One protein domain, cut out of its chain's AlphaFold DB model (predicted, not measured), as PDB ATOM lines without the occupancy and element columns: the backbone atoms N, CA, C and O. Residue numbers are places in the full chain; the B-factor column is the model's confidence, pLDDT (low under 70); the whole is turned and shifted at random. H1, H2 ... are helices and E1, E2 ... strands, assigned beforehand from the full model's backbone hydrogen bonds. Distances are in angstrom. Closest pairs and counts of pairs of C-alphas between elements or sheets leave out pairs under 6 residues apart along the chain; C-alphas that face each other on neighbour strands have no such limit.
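AT A GLANCE: This is residues 12 to 78 and 88 to 127 of the 160 residues of an uncharacterized protein of Botrytis porri (UniProt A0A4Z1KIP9). A twisted sheet of four strands has helices H1 and H2 over one face, its other face bare. Short H3 packs on the far part of H2, residues 58 to 62, and only grazes the sheet. The 107 printed residues hold E1, H1, H2, E2, E3, H3 and E4 in chain order, a mixed class; the sheet runs E1, E4, E3, E2, all antiparallel. The whole is compact, radius of gyration of the C-alphas 14.6 A, yet elongated, spanning 47 by 26 by 23 A.

IN THESE COORDINATES: Find E1, residues 12 to 19, beginning at C-alpha 12 (185.039, 194.554, 125.505). Beside it E4, residues 114 to 127, runs 39.8 A to C-alpha 127 at (183.328, 214.509, 134.838). Then look for E3, residues 88 to 96, 25.7 A, and E2, residues 69 to 78, 29.5 A. H2, residues 43 to 64, runs 31.6 A from C-alpha 43 at (205.383, 205.495, 133.515); H1 is residues 24 to 32, 12.0 A, and H3 residues 99 to 106, 10.6 A.

HOW THE PARTS SIT: Look for N 15 and O 118 of E1 and E4, 2.8 A; N 92 and O 121 of E3 and E4, 2.8 A; and N 72 and O 93 of E2 and E3, 2.8 A. H1 is on the sheet, its Ala 27 C-alpha 6.9 A from that of Ile 17. H2 is on the same face, the closest C-alphas to E2 being Leu 54 and Gln 70, 7.3 A. H1 and H2 are close but not clearly touching. H2 touches H3 about perpendicular, 78 degrees, C-alphas of Ala 62 and Val 102 at 5.8 A. In H1, H2 and H3 every O i to N i+4 pair is within hydrogen-bond range.

THE WHOLE: The farthest C-alphas, Ser 110 and Phe 127, are 49.9 A apart. Residues 79 to 87 are not printed; C-alphas 78 and 88 stand 6.4 A apart across the cut. Of the links printed whole, none is long. pLDDT is under 70 at residues 37 to 40, 104 and 107 to 112.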
ATOM      1  N   VAL A  12     184.035 195.619 125.469       82.19
ATOM      2  CA  VAL A  12     185.039 194.554 125.505       82.19
ATOM      3  C   VAL A  12     185.778 194.539 124.173       82.19
ATOM      4  O   VAL A  12     185.192 194.337 123.112       82.19
ATOM      5  N   LYS A  13     187.090 194.730 124.241       81.56
ATOM      6  CA  LYS A  13     188.019 194.657 123.122       81.56
ATOM      7  C   LYS A  13     188.910 193.436 123.308       81.56
ATOM      8  O   LYS A  13     189.455 193.214 124.386       81.56
ATOM      9  N   THR A  14     189.101 192.673 122.242       83.38
ATOM     10  CA  THR A  14     190.036 191.542 122.211       83.38
ATOM     11  C   THR A  14     191.118 191.834 121.186       83.38
ATOM     12  O   THR A  14     190.825 192.270 120.074       83.38
ATOM     13  N   LYS A  15     192.378 191.603 121.552       84.38
ATOM     14  CA  LYS A  15     193.528 191.749 120.659       84.38
ATOM     15  C   LYS A  15     194.364 190.488 120.667       84.38
ATOM     16  O   LYS A  15     194.615 189.910 121.720       84.38
ATOM     17  N   ASN A  16     194.819 190.099 119.484       84.50
ATOM     18  CA  ASN A  16     195.794 189.037 119.322       84.50
ATOM     19  C   ASN A  16     197.172 189.659 119.078       84.50
ATOM     20  O   ASN A  16     197.346 190.453 118.154       84.50
ATOM     21  N   ILE A  17     198.136 189.309 119.919       82.94
ATOM     22  CA  ILE A  17     199.529 189.722 119.815       82.94
ATOM     23  C   ILE A  17     200.315 188.526 119.286       82.94
ATOM     24  O   ILE A  17     200.586 187.585 120.027       82.94
ATOM     25  N   SER A  18     200.698 188.598 118.012       85.12
ATOM     26  CA  SER A  18     201.612 187.649 117.374       85.12
ATOM     27  C   SER A  18     202.987 188.295 117.232       85.12
ATOM     28  O   SER A  18     203.152 189.259 116.485       85.12
ATOM     29  N   THR A  19     203.982 187.812 117.971       83.50
ATOM     30  CA  THR A  19     205.315 188.438 118.030       83.50
ATOM     31  C   THR A  19     206.398 187.429 118.401       83.50
ATOM     32  O   THR A  19     206.103 186.293 118.751       83.50
ATOM     33  N   SER A  20     207.672 187.812 118.326       82.56
ATOM     34  CA  SER A  20     208.759 186.981 118.854       82.56
ATOM     35  C   SER A  20     208.906 187.159 120.375       82.56
ATOM     36  O   SER A  20     208.593 188.235 120.897       82.56
ATOM     37  N   PRO A  21     209.480 186.184 121.106       74.94
ATOM     38  CA  PRO A  21     209.795 186.344 122.529       74.94
ATOM     39  C   PRO A  21     210.612 187.592 122.870       74.94
ATOM     40  O   PRO A  21     210.387 188.204 123.911       74.94
ATOM     41  N   LYS A  22     211.525 188.008 121.982       78.19
ATOM     42  CA  LYS A  22     212.382 189.187 122.192       78.19
ATOM     43  C   LYS A  22     211.602 190.501 122.153       78.19
ATOM     44  O   LYS A  22     211.995 191.463 122.799       78.19
ATOM     45  N   THR A  23     210.506 190.541 121.400       81.44
ATOM     46  CA  THR A  23     209.712 191.752 121.142       81.44
ATOM     47  C   THR A  23     208.380 191.760 121.885       81.44
ATOM     48  O   THR A  23     207.627 192.728 121.788       81.44
ATOM     49  N   PHE A  24     208.089 190.710 122.659       78.00
ATOM     50  CA  PHE A  24     206.802 190.537 123.322       78.00
ATOM     51  C   PHE A  24     206.469 191.660 124.305       78.00
ATOM     52  O   PHE A  24     205.374 192.209 124.230       78.00
ATOM     53  N   HIS A  25     207.408 192.068 125.167       77.94
ATOM     54  CA  HIS A  25     207.160 193.155 126.125       77.94
ATOM     55  C   HIS A  25     206.801 194.471 125.428       77.94
ATOM     56  O   HIS A  25     205.881 195.158 125.856       77.94
ATOM     57  N   ALA A  26     207.474 194.797 124.320       81.00
ATOM     58  CA  ALA A  26     207.183 196.001 123.547       81.00
ATOM     59  C   ALA A  26     205.820 195.917 122.841       81.00
ATOM     60  O   ALA A  26     205.050 196.874 122.871       81.00
ATOM     61  N   ALA A  27     205.487 194.763 122.252       83.12
ATOM     62  CA  ALA A  27     204.189 194.552 121.610       83.12
ATOM     63  C   ALA A  27     203.033 194.618 122.623       83.12
ATOM     64  O   ALA A  27     201.995 195.221 122.357       83.12
ATOM     65  N   LEU A  28     203.241 194.050 123.813       79.88
ATOM     66  CA  LEU A  28     202.286 194.106 124.906       79.88
ATOM     67  C   LEU A  28     202.134 195.526 125.464       79.88
ATOM     68  O   LEU A  28     201.005 195.974 125.653       79.88
ATOM     69  N   ALA A  29     203.241 196.251 125.662       81.38
ATOM     70  CA  ALA A  29     203.227 197.669 126.029       81.38
ATOM     71  C   ALA A  29     202.375 198.478 125.050       81.38
ATOM     72  O   ALA A  29     201.461 199.182 125.468       81.38
ATOM     73  N   GLY A  30     202.644 198.330 123.749       83.19
ATOM     74  CA  GLY A  30     201.916 199.032 122.696       83.19
ATOM     75  C   GLY A  30     200.425 198.712 122.709       83.19
ATOM     76  O   GLY A  30     199.608 199.622 122.628       83.19
ATOM     77  N   ALA A  31     200.055 197.442 122.887       81.94
ATOM     78  CA  ALA A  31     198.653 197.037 122.932       81.94
ATOM     79  C   ALA A  31     197.911 197.577 124.171       81.94
ATOM     80  O   ALA A  31     196.761 198.006 124.058       81.94
ATOM     81  N   ILE A  32     198.565 197.571 125.339       79.31
ATOM     82  CA  ILE A  32     198.020 198.074 126.610       79.31
ATOM     83  C   ILE A  32     197.874 199.599 126.578       79.31
ATOM     84  O   ILE A  32     196.850 200.130 127.014       79.31
ATOM     85  N   LEU A  33     198.881 200.293 126.047       79.25
ATOM     86  CA  LEU A  33     198.979 201.752 126.014       79.25
ATOM     87  C   LEU A  33     198.397 202.372 124.744       79.25
ATOM     88  O   LEU A  33     198.505 203.576 124.541       79.25
ATOM     89  N   GLU A  34     197.760 201.589 123.878       79.94
ATOM     90  CA  GLU A  34     197.190 202.122 122.645       79.94
ATOM     91  C   GLU A  34     196.184 203.245 122.944       79.94
ATOM     92  O   GLU A  34     195.257 203.061 123.739       79.94
ATOM     93  N   GLY A  35     196.371 204.412 122.327       73.88
ATOM     94  CA  GLY A  35     195.560 205.609 122.577       73.88
ATOM     95  C   GLY A  35     196.013 206.467 123.765       73.88
ATOM     96  O   GLY A  35     195.427 207.526 123.991       73.88
ATOM     97  N   PHE A  36     197.052 206.063 124.503       72.19
ATOM     98  CA  PHE A  36     197.751 206.915 125.466       72.19
ATOM     99  C   PHE A  36     198.889 207.644 124.731       72.19
ATOM    100  O   PHE A  36     199.870 207.026 124.330       72.19
ATOM    101  N   ASN A  37     198.746 208.958 124.528       64.38
ATOM    102  CA  ASN A  37     199.675 209.748 123.703       64.38
ATOM    103  C   ASN A  37     200.998 210.091 124.411       64.38
ATOM    104  O   ASN A  37     201.990 210.389 123.751       64.38
ATOM    105  N   SER A  38     201.031 210.038 125.742       68.19
ATOM    106  CA  SER A  38     202.239 210.253 126.536       68.19
ATOM    107  C   SER A  38     202.130 209.536 127.880       68.19
ATOM    108  O   SER A  38     201.083 209.535 128.528       68.19
ATOM    109  N   LEU A  39     203.224 208.894 128.292       68.06
ATOM    110  CA  LEU A  39     203.387 208.423 129.662       68.06
ATOM    111  C   LEU A  39     204.066 209.529 130.480       68.06
ATOM    112  O   LEU A  39     205.016 210.136 129.978       68.06
ATOM    113  N   PRO A  40     203.640 209.775 131.731       69.56
ATOM    114  CA  PRO A  40     204.381 210.649 132.632       69.56
ATOM    115  C   PRO A  40     205.790 210.103 132.898       69.56
ATOM    116  O   PRO A  40     206.077 208.919 132.677       69.56
ATOM    117  N   ALA A  41     206.672 210.962 133.417       72.19
ATOM    118  CA  ALA A  41     207.983 210.538 133.899       72.19
ATOM    119  C   ALA A  41     207.821 209.386 134.914       72.19
ATOM    120  O   ALA A  41     207.063 209.501 135.873       72.19
ATOM    121  N   GLY A  42     208.486 208.250 134.669       70.81
ATOM    122  CA  GLY A  42     208.351 207.026 135.478       70.81
ATOM    123  C   GLY A  42     207.234 206.060 135.047       70.81
ATOM    124  O   GLY A  42     207.138 204.958 135.586       70.81
ATOM    125  N   GLY A  43     206.419 206.398 134.038       73.81
ATOM    126  CA  GLY A  43     205.383 205.495 133.515       73.81
ATOM    127  C   GLY A  43     205.948 204.192 132.934       73.81
ATOM    128  O   GLY A  43     205.343 203.130 133.085       73.81
ATOM    129  N   TYR A  44     207.145 204.242 132.343       75.06
ATOM    130  CA  TYR A  44     207.854 203.047 131.875       75.06
ATOM    131  C   TYR A  44     208.303 202.141 133.029       75.06
ATOM    132  O   TYR A  44     208.152 200.926 132.923       75.06
ATOM    133  N   ASP A  45     208.756 202.704 134.152       78.50
ATOM    134  CA  ASP A  45     209.145 201.923 135.334       78.50
ATOM    135  C   ASP A  45     207.933 201.211 135.948       78.50
ATOM    136  O   ASP A  45     208.012 200.057 136.379       78.50
ATOM    137  N   ALA A  46     206.779 201.888 135.972       78.44
ATOM    138  CA  ALA A  46     205.521 201.286 136.399       78.44
ATOM    139  C   ALA A  46     205.110 200.132 135.469       78.44
ATOM    140  O   ALA A  46     204.745 199.054 135.944       78.44
ATOM    141  N   LEU A  47     205.239 200.316 134.153       78.88
ATOM    142  CA  LEU A  47     204.954 199.271 133.174       78.88
ATOM    143  C   LEU A  47     205.920 198.081 133.294       78.88
ATOM    144  O   LEU A  47     205.511 196.928 133.174       78.88
ATOM    145  N   GLU A  48     207.193 198.328 133.599       80.88
ATOM    146  CA  GLU A  48     208.158 197.256 133.830       80.88
ATOM    147  C   GLU A  48     207.779 196.406 135.052       80.88
ATOM    148  O   GLU A  48     207.868 195.176 135.008       80.88
ATOM    149  N   LYS A  49     207.290 197.032 136.133       82.94
ATOM    150  CA  LYS A  49     206.755 196.305 137.299       82.94
ATOM    151  C   LYS A  49     205.568 195.424 136.910       82.94
ATOM    152  O   LYS A  49     205.491 194.282 137.360       82.94
ATOM    153  N   VAL A  50     204.694 195.916 136.033       80.00
ATOM    154  CA  VAL A  50     203.581 195.133 135.480       80.00
ATOM    155  C   VAL A  50     204.096 193.915 134.701       80.00
ATOM    156  O   VAL A  50     203.624 192.802 134.930       80.00
ATOM    157  N   PHE A  51     205.114 194.069 133.847       81.31
ATOM    158  CA  PHE A  51     205.706 192.935 133.119       81.31
ATOM    159  C   PHE A  51     206.383 191.910 134.030       81.31
ATOM    160  O   PHE A  51     206.255 190.701 133.806       81.31
ATOM    161  N   LYS A  52     207.064 192.367 135.085       83.19
ATOM    162  CA  LYS A  52     207.619 191.476 136.115       83.19
ATOM    163  C   LYS A  52     206.508 190.670 136.784       83.19
ATOM    164  O   LYS A  52     206.630 189.456 136.898       83.19
ATOM    165  N   PHE A  53     205.394 191.317 137.127       82.62
ATOM    166  CA  PHE A  53     204.254 190.644 137.742       82.62
ATOM    167  C   PHE A  53     203.600 189.610 136.817       82.62
ATOM    168  O   PHE A  53     203.304 188.498 137.252       82.62
ATOM    169  N   LEU A  54     203.454 189.921 135.524       79.88
ATOM    170  CA  LEU A  54     202.979 188.954 134.528       79.88
ATOM    171  C   LEU A  54     203.918 187.747 134.415       79.88
ATOM    172  O   LEU A  54     203.450 186.614 134.354       79.88
ATOM    173  N   THR A  55     205.234 187.965 134.458       80.56
ATOM    174  CA  THR A  55     206.215 186.867 134.462       80.56
ATOM    175  C   THR A  55     206.026 185.971 135.689       80.56
ATOM    176  O   THR A  55     205.940 184.752 135.558       80.56
ATOM    177  N   THR A  56     205.864 186.561 136.876       84.38
ATOM    178  CA  THR A  56     205.581 185.816 138.114       84.38
ATOM    179  C   THR A  56     204.253 185.056 138.049       84.38
ATOM    180  O   THR A  56     204.149 183.939 138.562       84.38
ATOM    181  N   ALA A  57     203.231 185.621 137.403       82.62
ATOM    182  CA  ALA A  57     201.943 184.964 137.198       82.62
ATOM    183  C   ALA A  57     202.075 183.716 136.308       82.62
ATOM    184  O   ALA A  57     201.529 182.663 136.643       82.62
ATOM    185  N   VAL A  58     202.860 183.804 135.227       80.44
ATOM    186  CA  VAL A  58     203.173 182.660 134.354       80.44
ATOM    187  C   VAL A  58     203.951 181.584 135.108       80.44
ATOM    188  O   VAL A  58     203.591 180.412 135.036       80.44
ATOM    189  N   GLU A  59     204.962 181.957 135.894       82.81
ATOM    190  CA  GLU A  59     205.719 181.009 136.727       82.81
ATOM    191  C   GLU A  59     204.848 180.331 137.786       82.81
ATOM    192  O   GLU A  59     205.019 179.149 138.087       82.81
ATOM    193  N   THR A  60     203.896 181.067 138.355       84.00
ATOM    194  CA  THR A  60     202.953 180.531 139.337       84.00
ATOM    195  C   THR A  60     202.027 179.514 138.690       84.00
ATOM    196  O   THR A  60     201.998 178.375 139.157       84.00
ATOM    197  N   ARG A  61     201.398 179.854 137.555       83.62
ATOM    198  CA  ARG A  61     200.602 178.899 136.769       83.62
ATOM    199  C   ARG A  61     201.418 177.663 136.397       83.62
ATOM    200  O   ARG A  61     200.936 176.543 136.511       83.62
ATOM    201  N   ALA A  62     202.676 177.848 135.997       82.50
ATOM    202  CA  ALA A  62     203.560 176.750 135.622       82.50
ATOM    203  C   ALA A  62     203.837 175.759 136.764       82.50
ATOM    204  O   ALA A  62     204.197 174.615 136.479       82.50
ATOM    205  N   ARG A  63     203.723 176.198 138.025       85.06
ATOM    206  CA  ARG A  63     203.931 175.370 139.222       85.06
ATOM    207  C   ARG A  63     202.641 174.744 139.734       85.06
ATOM    208  O   ARG A  63     202.675 173.583 140.120       85.06
ATOM    209  N   THR A  64     201.545 175.503 139.772       85.88
ATOM    210  CA  THR A  64     200.299 175.047 140.409       85.88
ATOM    211  C   THR A  64     199.337 174.379 139.431       85.88
ATOM    212  O   THR A  64     198.550 173.536 139.838       85.88
ATOM    213  N   GLY A  65     199.418 174.710 138.138       80.75
ATOM    214  CA  GLY A  65     198.469 174.254 137.119       80.75
ATOM    215  C   GLY A  65     197.130 175.000 137.134       80.75
ATOM    216  O   GLY A  65     196.340 174.822 136.210       80.75
ATOM    217  N   ASP A  66     196.899 175.857 138.131       82.38
ATOM    218  CA  ASP A  66     195.656 176.608 138.285       82.38
ATOM    219  C   ASP A  66     195.511 177.716 137.243       82.38
ATOM    220  O   ASP A  66     196.489 178.272 136.729       82.38
ATOM    221  N   ASP A  67     194.264 178.103 136.985       77.94
ATOM    222  CA  ASP A  67     193.986 179.273 136.172       77.94
ATOM    223  C   ASP A  67     194.410 180.557 136.886       77.94
ATOM    224  O   ASP A  67     193.797 181.005 137.853       77.94
ATOM    225  N   VAL A  68     195.461 181.185 136.362       81.50
ATOM    226  CA  VAL A  68     195.919 182.496 136.818       81.50
ATOM    227  C   VAL A  68     195.398 183.559 135.861       81.50
ATOM    228  O   VAL A  68     195.663 183.518 134.658       81.50
ATOM    229  N   SER A  69     194.679 184.532 136.412       80.06
ATOM    230  CA  SER A  69     194.281 185.743 135.699       80.06
ATOM    231  C   SER A  69     194.898 186.967 136.358       80.06
ATOM    232  O   SER A  69     195.067 187.010 137.574       80.06
ATOM    233  N   GLN A  70     195.243 187.960 135.548       79.56
ATOM    234  CA  GLN A  70     195.809 189.223 135.994       79.56
ATOM    235  C   GLN A  70     194.941 190.380 135.523       79.56
ATOM    236  O   GLN A  70     194.465 190.388 134.392       79.56
ATOM    237  N   CYS A  71     194.724 191.352 136.400       80.06
ATOM    238  CA  CYS A  71     193.933 192.538 136.106       80.06
ATOM    239  C   CYS A  71     194.834 193.765 136.196       80.06
ATOM    240  O   CYS A  71     195.476 193.995 137.220       80.06
ATOM    241  N   ILE A  72     194.887 194.542 135.119       79.06
ATOM    242  CA  ILE A  72     195.606 195.809 135.060       79.06
ATOM    243  C   ILE A  72     194.569 196.898 134.833       79.06
ATOM    244  O   ILE A  72     193.847 196.879 133.839       79.06
ATOM    245  N   ILE A  73     194.502 197.845 135.762       81.44
ATOM    246  CA  ILE A  73     193.620 199.003 135.664       81.44
ATOM    247  C   ILE A  73     194.483 200.199 135.282       81.44
ATOM    248  O   ILE A  73     195.430 200.541 135.985       81.44
ATOM    249  N   LEU A  74     194.149 200.821 134.159       78.38
ATOM    250  CA  LEU A  74     194.747 202.065 133.701       78.38
ATOM    251  C   LEU A  74     193.712 203.165 133.830       78.38
ATOM    252  O   LEU A  74     192.579 203.009 133.374       78.38
ATOM    253  N   ILE A  75     194.121 204.280 134.418       78.69
ATOM    254  CA  ILE A  75     193.281 205.461 134.555       78.69
ATOM    255  C   ILE A  75     194.042 206.630 133.944       78.69
ATOM    256  O   ILE A  75     195.211 206.843 134.259       78.69
ATOM    257  N   ARG A  76     193.385 207.370 133.053       78.25
ATOM    258  CA  ARG A  76     193.885 208.636 132.515       78.25
ATOM    259  C   ARG A  76     192.850 209.717 132.735       78.25
ATOM    260  O   ARG A  76     191.696 209.538 132.355       78.25
ATOM    261  N   HIS A  77     193.291 210.851 133.256       79.81
ATOM    262  CA  HIS A  77     192.485 212.056 133.360       79.81
ATOM    263  C   HIS A  77     192.949 213.071 132.317       79.81
ATOM    264  O   HIS A  77     194.143 213.322 132.190       79.81
ATOM    265  N   GLU A  78     192.009 213.638 131.571       80.19
ATOM    266  CA  GLU A  78     192.250 214.680 130.578       80.19
ATOM    267  C   GLU A  78     191.395 215.900 130.918       80.19
ATOM    268  O   GLU A  78     190.171 215.797 131.025       80.19
ATOM    269  N   THR A  88     187.764 211.120 132.212       78.19
ATOM    270  CA  THR A  88     188.456 210.035 132.893       78.19
ATOM    271  C   THR A  88     188.295 208.780 132.061       78.19
ATOM    272  O   THR A  88     187.217 208.210 131.986       78.19
ATOM    273  N   PHE A  89     189.368 208.304 131.461       76.69
ATOM    274  CA  PHE A  89     189.371 207.043 130.736       76.69
ATOM    275  C   PHE A  89     189.818 205.948 131.693       76.69
ATOM    276  O   PHE A  89     190.901 206.050 132.269       76.69
ATOM    277  N   ILE A  90     188.995 204.915 131.871       78.00
ATOM    278  CA  ILE A  90     189.330 203.746 132.681       78.00
ATOM    279  C   ILE A  90     189.406 202.545 131.744       78.00
ATOM    280  O   ILE A  90     188.431 202.150 131.109       78.00
ATOM    281  N   ARG A  91     190.584 201.933 131.661       79.06
ATOM    282  CA  ARG A  91     190.787 200.699 130.906       79.06
ATOM    283  C   ARG A  91     191.129 199.581 131.875       79.06
ATOM    284  O   ARG A  91     192.151 199.630 132.552       79.06
ATOM    285  N   ILE A  92     190.273 198.571 131.923       80.94
ATOM    286  CA  ILE A  92     190.458 197.361 132.719       80.94
ATOM    287  C   ILE A  92     190.907 196.261 131.766       80.94
ATOM    288  O   ILE A  92     190.123 195.731 130.981       80.94
ATOM    289  N   VAL A  93     192.190 195.930 131.808       77.62
ATOM    290  CA  VAL A  93     192.800 194.909 130.961       77.62
ATOM    291  C   VAL A  93     192.895 193.616 131.758       77.62
ATOM    292  O   VAL A  93     193.564 193.568 132.792       77.62
ATOM    293  N   THR A  94     192.223 192.564 131.294       79.00
ATOM    294  CA  THR A  94     192.246 191.248 131.936       79.00
ATOM    295  C   THR A  94     193.071 190.277 131.100       79.00
ATOM    296  O   THR A  94     192.797 190.000 129.934       79.00
ATOM    297  N   PHE A  95     194.101 189.732 131.726       75.44
ATOM    298  CA  PHE A  95     195.015 188.768 131.148       75.44
ATOM    299  C   PHE A  95     194.715 187.403 131.715       75.44
ATOM    300  O   PHE A  95     194.976 187.156 132.890       75.44
ATOM    301  N   GLN A  96     194.224 186.501 130.882       80.25
ATOM    302  CA  GLN A  96     194.229 185.096 131.238       80.25
ATOM    303  C   GLN A  96     195.585 184.519 130.848       80.25
ATOM    304  O   GLN A  96     195.971 184.540 129.678       80.25
ATOM    305  N   ILE A  97     196.333 184.028 131.832       78.06
ATOM    306  CA  ILE A  97     197.613 183.384 131.569       78.06
ATOM    307  C   ILE A  97     197.317 181.994 131.025       78.06
ATOM    308  O   ILE A  97     196.793 181.188 131.773       78.06
ATOM    309  N   THR A  98     197.612 181.680 129.766       77.94
ATOM    310  CA  THR A  98     197.289 180.363 129.185       77.94
ATOM    311  C   THR A  98     198.424 179.351 129.370       77.94
ATOM    312  O   THR A  98     199.567 179.708 129.666       77.94
ATOM    313  N   GLN A  99     198.133 178.063 129.156       75.56
ATOM    314  CA  GLN A  99     199.164 177.019 129.137       75.56
ATOM    315  C   GLN A  99     200.204 177.245 128.023       75.56
ATOM    316  O   GLN A  99     201.384 176.972 128.218       75.56
ATOM    317  N   GLU A 100     199.798 177.813 126.885       72.06
ATOM    318  CA  GLU A 100     200.703 178.167 125.784       72.06
ATOM    319  C   GLU A 100     201.764 179.192 126.222       72.06
ATOM    320  O   GLU A 100     202.946 179.044 125.908       72.06
ATOM    321  N   MET A 101     201.383 180.185 127.037       73.94
ATOM    322  CA  MET A 101     202.336 181.148 127.607       73.94
ATOM    323  C   MET A 101     203.355 180.474 128.530       73.94
ATOM    324  O   MET A 101     204.545 180.797 128.484       73.94
ATOM    325  N   VAL A 102     202.904 179.510 129.341       77.06
ATOM    326  CA  VAL A 102     203.783 178.697 130.198       77.06
ATOM    327  C   VAL A 102     204.774 177.906 129.349       77.06
ATOM    328  O   VAL A 102     205.970 177.871 129.649       77.06
ATOM    329  N   GLU A 103     204.301 177.284 128.272       75.44
ATOM    330  CA  GLU A 103     205.156 176.527 127.367       75.44
ATOM    331  C   GLU A 103     206.194 177.400 126.678       75.44
ATOM    332  O   GLU A 103     207.353 176.995 126.580       75.44
ATOM    333  N   VAL A 104     205.827 178.605 126.245       68.81
ATOM    334  CA  VAL A 104     206.792 179.493 125.597       68.81
ATOM    335  C   VAL A 104     207.811 180.028 126.596       68.81
ATOM    336  O   VAL A 104     208.992 180.129 126.260       68.81
ATOM    337  N   GLN A 105     207.418 180.289 127.847       71.25
ATOM    338  CA  GLN A 105     208.389 180.612 128.890       71.25
ATOM    339  C   GLN A 105     209.385 179.465 129.111       71.25
ATOM    340  O   GLN A 105     210.584 179.721 129.221       71.25
ATOM    341  N   ARG A 106     208.919 178.207 129.107       72.88
ATOM    342  CA  ARG A 106     209.780 177.014 129.223       72.88
ATOM    343  C   ARG A 106     210.666 176.793 127.990       72.88
ATOM    344  O   ARG A 106     211.799 176.346 128.129       72.88
ATOM    345  N   LYS A 107     210.176 177.125 126.792       68.06
ATOM    346  CA  LYS A 107     210.837 176.913 125.489       68.06
ATOM    347  C   LYS A 107     211.512 178.179 124.936       68.06
ATOM    348  O   LYS A 107     211.784 178.233 123.737       68.06
ATOM    349  N   LYS A 108     211.805 179.187 125.776       62.28
ATOM    350  CA  LYS A 108     212.307 180.532 125.394       62.28
ATOM    351  C   LYS A 108     213.500 180.542 124.417       62.28
ATOM    352  O   LYS A 108     213.713 181.545 123.745       62.28
ATOM    353  N   SER A 109     214.259 179.450 124.322       58.22
ATOM    354  CA  SER A 109     215.396 179.265 123.409       58.22
ATOM    355  C   SER A 109     215.062 178.643 122.041       58.22
ATOM    356  O   SER A 109     215.928 178.647 121.172       58.22
ATOM    357  N   SER A 110     213.849 178.119 121.821       62.97
ATOM    358  CA  SER A 110     213.487 177.345 120.611       62.97
ATOM    359  C   SER A 110     212.208 177.794 119.893       62.97
ATOM    360  O   SER A 110     212.017 177.422 118.737       62.97
ATOM    361  N   SER A 111     211.344 178.601 120.523       63.50
ATOM    362  CA  SER A 111     210.121 179.087 119.864       63.50
ATOM    363  C   SER A 111     210.385 180.326 119.006       63.50
ATOM    364  O   SER A 111     210.931 181.320 119.488       63.50
ATOM    365  N   SER A 112     209.955 180.286 117.742       68.06
ATOM    366  CA  SER A 112     210.073 181.399 116.792       68.06
ATOM    367  C   SER A 112     208.955 182.440 116.933       68.06
ATOM    368  O   SER A 112     209.165 183.598 116.574       68.06
ATOM    369  N   ALA A 113     207.801 182.056 117.492       73.06
ATOM    370  CA  ALA A 113     206.631 182.919 117.636       73.06
ATOM    371  C   ALA A 113     205.894 182.704 118.969       73.06
ATOM    372  O   ALA A 113     205.946 181.631 119.577       73.06
ATOM    373  N   LEU A 114     205.221 183.764 119.408       72.44
ATOM    374  CA  LEU A 114     204.315 183.860 120.545       72.44
ATOM    375  C   LEU A 114     202.981 184.390 120.044       72.44
ATOM    376  O   LEU A 114     202.960 185.483 119.476       72.44
ATOM    377  N   ASN A 115     201.900 183.664 120.317       74.62
ATOM    378  CA  ASN A 115     200.539 184.143 120.115       74.62
ATOM    379  C   ASN A 115     199.879 184.340 121.476       74.62
ATOM    380  O   ASN A 115     199.807 183.423 122.291       74.62
ATOM    381  N   VAL A 116     199.437 185.563 121.745       73.88
ATOM    382  CA  VAL A 116     198.844 185.944 123.025       73.88
ATOM    383  C   VAL A 116     197.557 186.704 122.773       73.88
ATOM    384  O   VAL A 116     197.566 187.775 122.170       73.88
ATOM    385  N   ILE A 117     196.452 186.172 123.288       77.31
ATOM    386  CA  ILE A 117     195.163 186.858 123.269       77.31
ATOM    387  C   ILE A 117     195.033 187.670 124.554       77.31
ATOM    388  O   ILE A 117     195.141 187.136 125.656       77.31
ATOM    389  N   ILE A 118     194.781 188.966 124.401       74.31
ATOM    390  CA  ILE A 118     194.461 189.875 125.498       74.31
ATOM    391  C   ILE A 118     193.015 190.331 125.330       74.31
ATOM    392  O   ILE A 118     192.576 190.601 124.210       74.31
ATOM    393  N   SER A 119     192.274 190.427 126.429       77.19
ATOM    394  CA  SER A 119     190.932 191.006 126.426       77.19
ATOM    395  C   SER A 119     190.862 192.126 127.448       77.19
ATOM    396  O   SER A 119     191.405 192.027 128.545       77.19
ATOM    397  N   TYR A 120     190.225 193.228 127.089       73.31
ATOM    398  CA  TYR A 120     190.103 194.370 127.973       73.31
ATOM    399  C   TYR A 120     188.760 195.044 127.818       73.31
ATOM    400  O   TYR A 120     188.233 195.157 126.718       73.31
ATOM    401  N   ASN A 121     188.215 195.492 128.938       75.38
ATOM    402  CA  ASN A 121     187.067 196.369 128.959       75.38
ATOM    403  C   ASN A 121     187.571 197.811 129.029       75.38
ATOM    404  O   ASN A 121     188.398 198.158 129.872       75.38
ATOM    405  N   GLU A 122     187.098 198.645 128.120       73.50
ATOM    406  CA  GLU A 122     187.361 200.075 128.133       73.50
ATOM    407  C   GLU A 122     186.066 200.814 128.434       73.50
ATOM    408  O   GLU A 122     185.086 200.651 127.708       73.50
ATOM    409  N   CYS A 123     186.075 201.634 129.484       75.00
ATOM    410  CA  CYS A 123     184.988 202.544 129.802       75.00
ATOM    411  C   CYS A 123     185.498 203.985 129.907       75.00
ATOM    412  O   CYS A 123     186.597 204.267 130.392       75.00
ATOM    413  N   GLU A 124     184.689 204.924 129.432       73.31
ATOM    414  CA  GLU A 124     184.967 206.349 129.526       73.31
ATOM    415  C   GLU A 124     184.046 206.959 130.580       73.31
ATOM    416  O   GLU A 124     182.825 206.957 130.457       73.31
ATOM    417  N   GLY A 125     184.635 207.490 131.641       73.31
ATOM    418  CA  GLY A 125     183.979 208.405 132.558       73.31
ATOM    419  C   GLY A 125     184.142 209.845 132.078       73.31
ATOM    420  O   GLY A 125     185.226 210.278 131.709       73.31
ATOM    421  N   LYS A 126     183.088 210.647 132.136       73.81
ATOM    422  CA  LYS A 126     183.145 212.091 131.920       73.81
ATOM    423  C   LYS A 126     182.710 212.798 133.190       73.81
ATOM    424  O   LYS A 126     181.596 212.600 133.670       73.81
ATOM    425  N   PHE A 127     183.587 213.649 133.700       72.62
ATOM    426  CA  PHE A 127     183.328 214.509 134.838       72.62
ATOM    427  C   PHE A 127     183.026 215.940 134.370       72.62
ATOM    428  O   PHE A 127     183.872 216.647 133.811       72.62
TER     429      PHE A 127